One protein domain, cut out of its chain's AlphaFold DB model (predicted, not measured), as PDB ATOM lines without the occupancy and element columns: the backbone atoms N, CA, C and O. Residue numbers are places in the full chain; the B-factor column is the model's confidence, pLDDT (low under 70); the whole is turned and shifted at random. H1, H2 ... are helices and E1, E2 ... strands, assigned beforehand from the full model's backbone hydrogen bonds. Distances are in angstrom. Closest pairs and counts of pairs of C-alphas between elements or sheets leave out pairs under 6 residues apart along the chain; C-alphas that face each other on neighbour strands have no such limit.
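This is residues 185 to 190 and 198 to 272 of the 382 residues of an uncharacterized protein of Gordonia sihwensis NBRC 108236 (UniProt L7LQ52). The hairpin of H2 and H3 packs on the first part of H4, whose residues 261 to 272 stick out; H1 and E1 lie apart from them. The printed part has 81 residues, mostly helix. It is flat, 53 by 38 by 16 A, and only just extended, close to loose: radius of gyration of the C-alphas 18.0 A.

E1 is residues 188 to 190, from C-alpha (45.863, 109.581, 85.245); H1 203 to 216; H2 222 to 233; H3 238 to 245; H4 249 to 272, 34.8 A, to C-alpha (47.919, 65.295, 89.380).

H2 and H3 touch as a helical hairpin, closest C-alphas Ile 228 and Leu 241, 6.7 A. H4 is about perpendicular to both, 82 and 74 degrees; its residues 252 to 259 alone touch H2, closest C-alphas Val 256 and Arg 229, 5.9 A, and 249 to 253 alone touch H3. Every O i to N i+4 pair in H1 to H4 is within hydrogen-bond range.

Residues 191 to 197 are cut out; C-alphas 190 and 198 are 10.2 A apart. pLDDT is under 70 at residues 198, 213 to 220 and 268 to 272.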
ATOM      1  N   CYS A 185      51.898 103.024  82.922       85.81
ATOM      2  CA  CYS A 185      51.373 103.513  81.643       85.81
ATOM      3  C   CYS A 185      51.154 105.029  81.593       85.81
ATOM      4  O   CYS A 185      50.617 105.523  80.608       85.81
ATOM      5  N   GLY A 186      51.486 105.767  82.656       86.12
ATOM      6  CA  GLY A 186      51.289 107.220  82.750       86.12
ATOM      7  C   GLY A 186      49.824 107.662  82.839       86.12
ATOM      8  O   GLY A 186      49.536 108.844  82.991       86.12
ATOM      9  N   ALA A 187      48.860 106.737  82.769       86.25
ATOM     10  CA  ALA A 187      47.449 107.093  82.819       86.25
ATOM     11  C   ALA A 187      47.099 107.766  84.150       86.25
ATOM     12  O   ALA A 187      47.425 107.258  85.225       86.25
ATOM     13  N   THR A 188      46.374 108.877  84.073       86.62
ATOM     14  CA  THR A 188      45.863 109.581  85.245       86.62
ATOM     15  C   THR A 188      44.506 109.014  85.666       86.62
ATOM     16  O   THR A 188      43.584 108.971  84.850       86.62
ATOM     17  N   TRP A 189      44.331 108.612  86.928       82.06
ATOM     18  CA  TRP A 189      43.035 108.154  87.448       82.06
ATOM     19  C   TRP A 189      42.749 108.666  88.854       82.06
ATOM     20  O   TRP A 189      43.641 108.913  89.659       82.06
ATOM     21  N   CYS A 190      41.467 108.813  89.167       75.31
ATOM     22  CA  CYS A 190      41.007 109.255  90.474       75.31
ATOM     23  C   CYS A 190      40.615 108.047  91.336       75.31
ATOM     24  O   CYS A 190      39.646 107.355  91.021       75.31
ATOM     25  N   ALA A 198      46.304 102.427  95.228       67.88
ATOM     26  CA  ALA A 198      46.801 101.636  94.112       67.88
ATOM     27  C   ALA A 198      47.856 102.482  93.387       67.88
ATOM     28  O   ALA A 198      47.642 103.670  93.151       67.88
ATOM     29  N   ARG A 199      49.015 101.904  93.072       79.44
ATOM     30  CA  ARG A 199      50.054 102.579  92.271       79.44
ATOM     31  C   ARG A 199      49.777 102.487  90.771       79.44
ATOM     32  O   ARG A 199      50.461 103.113  89.966       79.44
ATOM     33  N   THR A 200      48.769 101.709  90.394       85.88
ATOM     34  CA  THR A 200      48.448 101.371  89.014       85.88
ATOM     35  C   THR A 200      46.955 101.537  88.741       85.88
ATOM     36  O   THR A 200      46.119 101.375  89.633       85.88
ATOM     37  N   CYS A 201      46.619 101.899  87.502       84.56
ATOM     38  CA  CYS A 201      45.254 102.243  87.099       84.56
ATOM     39  C   CYS A 201      44.354 101.022  86.847       84.56
ATOM     40  O   CYS A 201      43.131 101.153  86.814       84.56
ATOM     41  N   SER A 202      44.940  99.835  86.674       81.94
ATOM     42  CA  SER A 202      44.231  98.600  86.345       81.94
ATOM     43  C   SER A 202      44.908  97.384  86.980       81.94
ATOM     44  O   SER A 202      46.067  97.448  87.390       81.94
ATOM     45  N   TYR A 203      44.185  96.259  87.034       77.06
ATOM     46  CA  TYR A 203      44.743  94.974  87.466       77.06
ATOM     47  C   TYR A 203      45.897  94.514  86.568       77.06
ATOM     48  O   TYR A 203      46.833  93.907  87.054       77.06
ATOM     49  N   GLU A 204      45.875  94.844  85.280       77.31
ATOM     50  CA  GLU A 204      46.951  94.474  84.354       77.31
ATOM     51  C   GLU A 204      48.169  95.357  84.530       77.31
ATOM     52  O   GLU A 204      49.274  94.844  84.543       77.31
ATOM     53  N   CYS A 205      47.995  96.667  84.731       77.94
ATOM     54  CA  CYS A 205      49.114  97.516  85.114       77.94
ATOM     55  C   CYS A 205      49.645  97.093  86.482       77.94
ATOM     56  O   CYS A 205      50.841  97.166  86.702       77.94
ATOM     57  N   TRP A 206      48.790  96.623  87.395       82.12
ATOM     58  CA  TRP A 206      49.237  96.023  88.647       82.12
ATOM     59  C   TRP A 206      50.012  94.723  88.420       82.12
ATOM     60  O   TRP A 206      51.095  94.608  88.960       82.12
ATOM     61  N   ALA A 207      49.525  93.799  87.591       75.69
ATOM     62  CA  ALA A 207      50.191  92.535  87.286       75.69
ATOM     63  C   ALA A 207      51.497  92.750  86.510       75.69
ATOM     64  O   ALA A 207      52.485  92.081  86.772       75.69
ATOM     65  N   ALA A 208      51.526  93.715  85.591       77.75
ATOM     66  CA  ALA A 208      52.710  94.123  84.849       77.75
ATOM     67  C   ALA A 208      53.706  94.849  85.753       77.75
ATOM     68  O   ALA A 208      54.894  94.605  85.633       77.75
ATOM     69  N   TRP A 209      53.243  95.700  86.674       83.56
ATOM     70  CA  TRP A 209      54.093  96.303  87.700       83.56
ATOM     71  C   TRP A 209      54.618  95.257  88.672       83.56
ATOM     72  O   TRP A 209      55.789  95.277  88.990       83.56
ATOM     73  N   GLU A 210      53.783  94.329  89.125       76.50
ATOM     74  CA  GLU A 210      54.166  93.245  90.024       76.50
ATOM     75  C   GLU A 210      55.140  92.299  89.330       76.50
ATOM     76  O   GLU A 210      56.128  91.920  89.934       76.50
ATOM     77  N   THR A 211      54.935  91.994  88.048       74.38
ATOM     78  CA  THR A 211      55.871  91.217  87.227       74.38
ATOM     79  C   THR A 211      57.153  92.006  86.984       74.38
ATOM     80  O   THR A 211      58.227  91.454  87.156       74.38
ATOM     81  N   ALA A 212      57.079  93.298  86.653       71.50
ATOM     82  CA  ALA A 212      58.245  94.153  86.435       71.50
ATOM     83  C   ALA A 212      59.050  94.348  87.722       71.50
ATOM     84  O   ALA A 212      60.262  94.235  87.681       71.50
ATOM     85  N   VAL A 213      58.404  94.554  88.870       68.88
ATOM     86  CA  VAL A 213      59.041  94.621  90.193       68.88
ATOM     87  C   VAL A 213      59.547  93.246  90.612       68.88
ATOM     88  O   VAL A 213      60.658  93.147  91.102       68.88
ATOM     89  N   SER A 214      58.810  92.168  90.353       59.53
ATOM     90  CA  SER A 214      59.269  90.798  90.612       59.53
ATOM     91  C   SER A 214      60.406  90.361  89.677       59.53
ATOM     92  O   SER A 214      61.124  89.423  90.017       59.53
ATOM     93  N   MET A 215      60.562  90.996  88.509       55.91
ATOM     94  CA  MET A 215      61.638  90.756  87.539       55.91
ATOM     95  C   MET A 215      62.839  91.685  87.752       55.91
ATOM     96  O   MET A 215      63.967  91.264  87.522       55.91
ATOM     97  N   GLN A 216      62.617  92.932  88.173       53.59
ATOM     98  CA  GLN A 216      63.669  93.928  88.415       53.59
ATOM     99  C   GLN A 216      64.220  93.855  89.839       53.59
ATOM    100  O   GLN A 216      65.393  94.142  90.055       53.59
ATOM    101  N   GLU A 217      63.417  93.413  90.800       45.50
ATOM    102  CA  GLU A 217      63.853  93.119  92.153       45.50
ATOM    103  C   GLU A 217      63.720  91.613  92.363       45.50
ATOM    104  O   GLU A 217      62.782  91.114  92.992       45.50
ATOM    105  N   ALA A 218      64.726  90.861  91.896       52.53
ATOM    106  CA  ALA A 218      65.090  89.673  92.657       52.53
ATOM    107  C   ALA A 218      65.145  90.144  94.122       52.53
ATOM    108  O   ALA A 218      65.791  91.172  94.375       52.53
ATOM    109  N   PRO A 219      64.440  89.492  95.077       57.91
ATOM    110  CA  PRO A 219      64.522  89.904  96.472       57.91
ATOM    111  C   PRO A 219      66.006  90.095  96.784       57.91
ATOM    112  O   PRO A 219      66.783  89.297  96.262       57.91
ATOM    113  N   PRO A 220      66.426  91.102  97.570       64.38
ATOM    114  CA  PRO A 220      67.828  91.547  97.657       64.38
ATOM    115  C   PRO A 220      68.882  90.450  97.919       64.38
ATOM    116  O   PRO A 220      70.077  90.702  97.881       64.38
ATOM    117  N   ASN A 221      68.435  89.227  98.209       78.94
ATOM    118  CA  ASN A 221      69.201  88.037  98.504       78.94
ATOM    119  C   ASN A 221      68.845  86.819  97.615       78.94
ATOM    120  O   ASN A 221      69.119  85.698  98.025       78.94
ATOM    121  N   ALA A 222      68.210  86.974  96.448       77.25
ATOM    122  CA  ALA A 222      67.706  85.854  95.638       77.25
ATOM    123  C   ALA A 222      68.819  84.900  95.184       77.25
ATOM    124  O   ALA A 222      68.684  83.682  95.309       77.25
ATOM    125  N   ASP A 223      69.939  85.453  94.719       83.81
ATOM    126  CA  ASP A 223      71.101  84.661  94.310       83.81
ATOM    127  C   ASP A 223      71.815  84.039  95.507       83.81
ATOM    128  O   ASP A 223      72.226  82.883  95.447       83.81
ATOM    129  N   ARG A 224      71.875  84.751  96.636       91.56
ATOM    130  CA  ARG A 224      72.397  84.204  97.894       91.56
ATOM    131  C   ARG A 224      71.564  83.011  98.365       91.56
ATOM    132  O   ARG A 224      72.109  81.963  98.690       91.56
ATOM    133  N   ASP A 225      70.243  83.154  98.371       91.50
ATOM    134  CA  ASP A 225      69.310  82.109  98.785       91.50
ATOM    135  C   ASP A 225      69.320  80.933  97.781       91.50
ATOM    136  O   ASP A 225      69.104  79.792  98.179       91.50
ATOM    137  N   ARG A 226      69.621  81.163  96.491       89.62
ATOM    138  CA  ARG A 226      69.901  80.096  95.507       89.62
ATOM    139  C   ARG A 226      71.176  79.324  95.862       89.62
ATOM    140  O   ARG A 226      71.105  78.116  96.047       89.62
ATOM    141  N   GLN A 227      72.297  80.014  96.071       93.81
ATOM    142  CA  GLN A 227      73.570  79.372  96.425       93.81
ATOM    143  C   GLN A 227      73.500  78.604  97.757       93.81
ATOM    144  O   GLN A 227      74.074  77.524  97.882       93.81
ATOM    145  N   ILE A 228      72.759  79.126  98.743       94.88
ATOM    146  CA  ILE A 228      72.488  78.434 100.012       94.88
ATOM    147  C   ILE A 228      71.771  77.102  99.768       94.88
ATOM    148  O   ILE A 228      72.108  76.107 100.408       94.88
ATOM    149  N   ARG A 229      70.789  77.067  98.858       93.62
ATOM    150  CA  ARG A 229      70.044  75.845  98.527       93.62
ATOM    151  C   ARG A 229      70.921  74.820  97.819       93.62
ATOM    152  O   ARG A 229      70.925  73.665  98.234       93.62
ATOM    153  N   ASP A 230      71.701  75.251  96.832       93.25
ATOM    154  CA  ASP A 230      72.601  74.368  96.084       93.25
ATOM    155  C   ASP A 230      73.664  73.746  97.003       93.25
ATOM    156  O   ASP A 230      73.895  72.538  96.975       93.25
ATOM    157  N   ALA A 231      74.256  74.546  97.892       94.00
ATOM    158  CA  ALA A 231      75.244  74.063  98.853       94.00
ATOM    159  C   ALA A 231      74.624  73.167  99.944       94.00
ATOM    160  O   ALA A 231      75.226  72.170 100.339       94.00
ATOM    161  N   ALA A 232      73.404  73.464 100.406       94.31
ATOM    162  CA  ALA A 232      72.686  72.581 101.325       94.31
ATOM    163  C   ALA A 232      72.337  71.230 100.671       94.31
ATOM    164  O   ALA A 232      72.433  70.195 101.327       94.31
ATOM    165  N   ALA A 233      71.987  71.217  99.379       91.56
ATOM    166  CA  ALA A 233      71.752  69.989  98.617       91.56
ATOM    167  C   ALA A 233      73.029  69.143  98.451       91.56
ATOM    168  O   ALA A 233      72.945  67.921  98.371       91.56
ATOM    169  N   GLN A 234      74.205  69.779  98.472       95.38
ATOM    170  CA  GLN A 234      75.519  69.120  98.500       95.38
ATOM    171  C   GLN A 234      75.936  68.649  99.908       95.38
ATOM    172  O   GLN A 234      77.039  68.141 100.084       95.38
ATOM    173  N   GLY A 235      75.075  68.809 100.920       95.62
ATOM    174  CA  GLY A 235      75.321  68.332 102.284       95.62
ATOM    175  C   GLY A 235      76.104  69.296 103.180       95.62
ATOM    176  O   GLY A 235      76.507  68.902 104.273       95.62
ATOM    177  N   VAL A 236      76.313  70.551 102.767       96.56
ATOM    178  CA  VAL A 236      76.972  71.555 103.619       96.56
ATOM    179  C   VAL A 236      76.087  71.875 104.829       96.56
ATOM    180  O   VAL A 236      74.878  72.087 104.698       96.56
ATOM    181  N   SER A 237      76.684  71.921 106.024       96.69
ATOM    182  CA  SER A 237      75.932  72.132 107.260       96.69
ATOM    183  C   SER A 237      75.325  73.541 107.330       96.69
ATOM    184  O   SER A 237      75.883  74.522 106.833       96.69
ATOM    185  N   ALA A 238      74.180  73.676 108.007       93.88
ATOM    186  CA  ALA A 238      73.522  74.974 108.174       93.88
ATOM    187  C   ALA A 238      74.384  75.991 108.947       93.88
ATOM    188  O   ALA A 238      74.223  77.196 108.755       93.88
ATOM    189  N   THR A 239      75.288  75.514 109.807       95.06
ATOM    190  CA  THR A 239      76.228  76.347 110.567       95.06
ATOM    191  C   THR A 239      77.318  76.916 109.659       95.06
ATOM    192  O   THR A 239      77.600  78.112 109.726       95.06
ATOM    193  N   ASP A 240      77.859  76.106 108.746       94.06
ATOM    194  CA  ASP A 240      78.887  76.551 107.797       94.06
ATOM    195  C   ASP A 240      78.311  77.530 106.769       94.06
ATOM    196  O   ASP A 240      78.932  78.539 106.432       94.06
ATOM    197  N   LEU A 241      77.076  77.288 106.315       95.62
ATOM    198  CA  LEU A 241      76.356  78.214 105.439       95.62
ATOM    199  C   LEU A 241      76.041  79.539 106.142       95.62
ATOM    200  O   LEU A 241      76.181  80.603 105.542       95.62
ATOM    201  N   ALA A 242      75.649  79.489 107.417       95.25
ATOM    202  CA  ALA A 242      75.409  80.680 108.226       95.25
ATOM    203  C   ALA A 242      76.671  81.549 108.347       95.25
ATOM    204  O   ALA A 242      76.612  82.755 108.094       95.25
ATOM    205  N   ALA A 243      77.814  80.924 108.650       94.75
ATOM    206  CA  ALA A 243      79.108  81.597 108.722       94.75
ATOM    207  C   ALA A 243      79.531  82.186 107.364       94.75
ATOM    208  O   ALA A 243      79.945  83.342 107.300       94.75
ATOM    209  N   ARG A 244      79.371  81.428 106.269       96.44
ATOM    210  CA  ARG A 244      79.759  81.849 104.911       96.44
ATOM    211  C   ARG A 244      78.935  83.027 104.381       96.44
ATOM    212  O   ARG A 244      79.481  83.877 103.686       96.44
ATOM    213  N   TYR A 245      77.636  83.073 104.674       93.81
ATOM    214  CA  TYR A 245      76.709  84.050 104.084       93.81
ATOM    215  C   TYR A 245      76.271  85.172 105.037       93.81
ATOM    216  O   TYR A 245      75.454  86.011 104.648       93.81
ATOM    217  N   GLY A 246      76.790  85.202 106.271       93.06
ATOM    218  CA  GLY A 246      76.472  86.237 107.260       93.06
ATOM    219  C   GLY A 246      75.003  86.229 107.693       93.06
ATOM    220  O   GLY A 246      74.397  87.282 107.877       93.06
ATOM    221  N   VAL A 247      74.402  85.043 107.813       94.00
ATOM    222  CA  VAL A 247      72.991  84.861 108.196       94.00
ATOM    223  C   VAL A 247      72.869  83.888 109.359       94.00
ATOM    224  O   VAL A 247      73.777  83.116 109.636       94.00
ATOM    225  N   THR A 248      71.736  83.896 110.060       94.69
ATOM    226  CA  THR A 248      71.529  82.965 111.176       94.69
ATOM    227  C   THR A 248      71.284  81.532 110.673       94.69
ATOM    228  O   THR A 248      70.648  81.347 109.630       94.69
ATOM    229  N   PRO A 249      71.691  80.489 111.424       94.56
ATOM    230  CA  PRO A 249      71.398  79.097 111.065       94.56
ATOM    231  C   PRO A 249      69.900  78.810 110.908       94.56
ATOM    232  O   PRO A 249      69.502  77.985 110.087       94.56
ATOM    233  N   ASP A 250      69.044  79.510 111.660       92.44
ATOM    234  CA  ASP A 250      67.593  79.381 111.510       92.44
ATOM    235  C   ASP A 250      67.105  79.916 110.158       92.44
ATOM    236  O   ASP A 250      66.296  79.272 109.491       92.44
ATOM    237  N   ARG A 251      67.667  81.038 109.691       93.69
ATOM    238  CA  ARG A 251      67.359  81.574 108.364       93.69
ATOM    239  C   ARG A 251      67.758  80.595 107.257       93.69
ATOM    240  O   ARG A 251      66.975  80.415 106.328       93.69
ATOM    241  N   ILE A 252      68.904  79.919 107.382       96.31
ATOM    242  CA  ILE A 252      69.313  78.848 106.455       96.31
ATOM    243  C   ILE A 252      68.278  77.714 106.443       96.31
ATOM    244  O   ILE A 252      67.789  77.335 105.379       96.31
ATOM    245  N   ARG A 253      67.868  77.217 107.620       94.88
ATOM    246  CA  ARG A 253      66.842  76.160 107.726       94.88
ATOM    247  C   ARG A 253      65.510  76.576 107.105       94.88
ATOM    248  O   ARG A 253      64.860  75.755 106.461       94.88
ATOM    249  N   GLN A 254      65.099  77.833 107.272       91.88
ATOM    250  CA  GLN A 254      63.880  78.365 106.657       91.88
ATOM    251  C   GLN A 254      63.963  78.375 105.126       91.88
ATOM    252  O   GLN A 254      63.008  77.953 104.473       91.88
ATOM    253  N   ILE A 255      65.091  78.821 104.562       91.19
ATOM    254  CA  ILE A 255      65.327  78.846 103.109       91.19
ATOM    255  C   ILE A 255      65.253  77.421 102.538       91.19
ATOM    256  O   ILE A 255      64.497  77.177 101.600       91.19
ATOM    257  N   VAL A 256      65.949  76.462 103.157       93.50
ATOM    258  CA  VAL A 256      65.970  75.054 102.712       93.50
ATOM    259  C   VAL A 256      64.599  74.383 102.868       93.50
ATOM    260  O   VAL A 256      64.141  73.668 101.979       93.50
ATOM    261  N   ARG A 257      63.894  74.629 103.980       92.44
ATOM    262  CA  ARG A 257      62.549  74.074 104.203       92.44
ATOM    263  C   ARG A 257      61.543  74.584 103.175       92.44
ATOM    264  O   ARG A 257      60.664  73.824 102.769       92.44
ATOM    265  N   ARG A 258      61.632  75.863 102.802       87.50
ATOM    266  CA  ARG A 258      60.771  76.459 101.778       87.50
ATOM    267  C   ARG A 258      61.010  75.801 100.420       87.50
ATOM    268  O   ARG A 258      60.045  75.370  99.809       87.50
ATOM    269  N   ASP A 259      62.268  75.614 100.031       87.06
ATOM    270  CA  ASP A 259      62.621  74.941  98.776       87.06
ATOM    271  C   ASP A 259      62.060  73.521  98.676       87.06
ATOM    272  O   ASP A 259      61.444  73.155  97.679       87.06
ATOM    273  N   ARG A 260      62.197  72.735  99.752       86.38
ATOM    274  CA  ARG A 260      61.637  71.381  99.801       86.38
ATOM    275  C   ARG A 260      60.125  71.384  99.574       86.38
ATOM    276  O   ARG A 260      59.632  70.546  98.828       86.38
ATOM    277  N   LYS A 261      59.404  72.319 100.203       81.31
ATOM    278  CA  LYS A 261      57.955  72.465 100.007       81.31
ATOM    279  C   LYS A 261      57.603  72.866  98.580       81.31
ATOM    280  O   LYS A 261      56.648  72.327  98.035       81.31
ATOM    281  N   ASP A 262      58.358  73.788  97.991       76.44
ATOM    282  CA  ASP A 262      58.116  74.256  96.626       76.44
ATOM    283  C   ASP A 262      58.345  73.109  95.613       76.44
ATOM    284  O   ASP A 262      57.528  72.906  94.717       76.44
ATOM    285  N   ARG A 263      59.382  72.276  95.810       80.81
ATOM    286  CA  ARG A 263      59.640  71.068  94.995       80.81
ATOM    287  C   ARG A 263      58.580  69.980  95.180       80.81
ATOM    288  O   ARG A 263      58.163  69.365  94.205       80.81
ATOM    289  N   GLU A 264      58.135  69.745  96.411       79.00
ATOM    290  CA  GLU A 264      57.055  68.795  96.712       79.00
ATOM    291  C   GLU A 264      55.728  69.238  96.075       79.00
ATOM    292  O   GLU A 264      55.011  68.418  95.508       79.00
ATOM    293  N   ALA A 265      55.427  70.539  96.092       70.12
ATOM    294  CA  ALA A 265      54.248  71.092  95.431       70.12
ATOM    295  C   ALA A 265      54.298  70.935  93.900       70.12
ATOM    296  O   ALA A 265      53.274  70.613  93.299       70.12
ATOM    297  N   LEU A 266      55.470  71.119  93.278       72.44
ATOM    298  CA  LEU A 266      55.671  70.884  91.841       72.44
ATOM    299  C   LEU A 266      55.443  69.412  91.474       72.44
ATOM    300  O   LEU A 266      54.613  69.128  90.618       72.44
ATOM    301  N   LEU A 267      56.068  68.478  92.198       74.44
ATOM    302  CA  LEU A 267      55.882  67.034  91.986       74.44
ATOM    303  C   LEU A 267      54.416  66.602  92.150       74.44
ATOM    304  O   LEU A 267      53.895  65.825  91.357       74.44
ATOM    305  N   MET A 268      53.719  67.127  93.162       68.50
ATOM    306  CA  MET A 268      52.294  66.838  93.370       68.50
ATOM    307  C   MET A 268      51.399  67.450  92.285       68.50
ATOM    308  O   MET A 268      50.298  66.950  92.056       68.50
ATOM    309  N   THR A 269      51.851  68.519  91.623       67.00
ATOM    310  CA  THR A 269      51.152  69.116  90.478       67.00
ATOM    311  C   THR A 269      51.335  68.240  89.238       67.00
ATOM    312  O   THR A 269      50.336  67.868  88.635       67.00
ATOM    313  N   GLU A 270      52.559  67.791  88.946       61.84
ATOM    314  CA  GLU A 270      52.870  66.897  87.814       61.84
ATOM    315  C   GLU A 270      52.135  65.545  87.909       61.84
ATOM    316  O   GLU A 270      51.514  65.091  86.949       61.84
ATOM    317  N   VAL A 271      52.125  64.912  89.091       64.06
ATOM    318  CA  VAL A 271      51.397  63.645  89.313       64.06
ATOM    319  C   VAL A 271      49.884  63.824  89.139       64.06
ATOM    320  O   VAL A 271      49.200  62.925  88.647       64.06
ATOM    321  N   ARG A 272      49.343  64.983  89.530       58.69
ATOM    322  CA  ARG A 272      47.919  65.295  89.380       58.69
ATOM    323  C   ARG A 272      47.545  65.580  87.926       58.69
ATOM    324  O   ARG A 272      46.486  65.133  87.503       58.69
TER     325      ARG A 272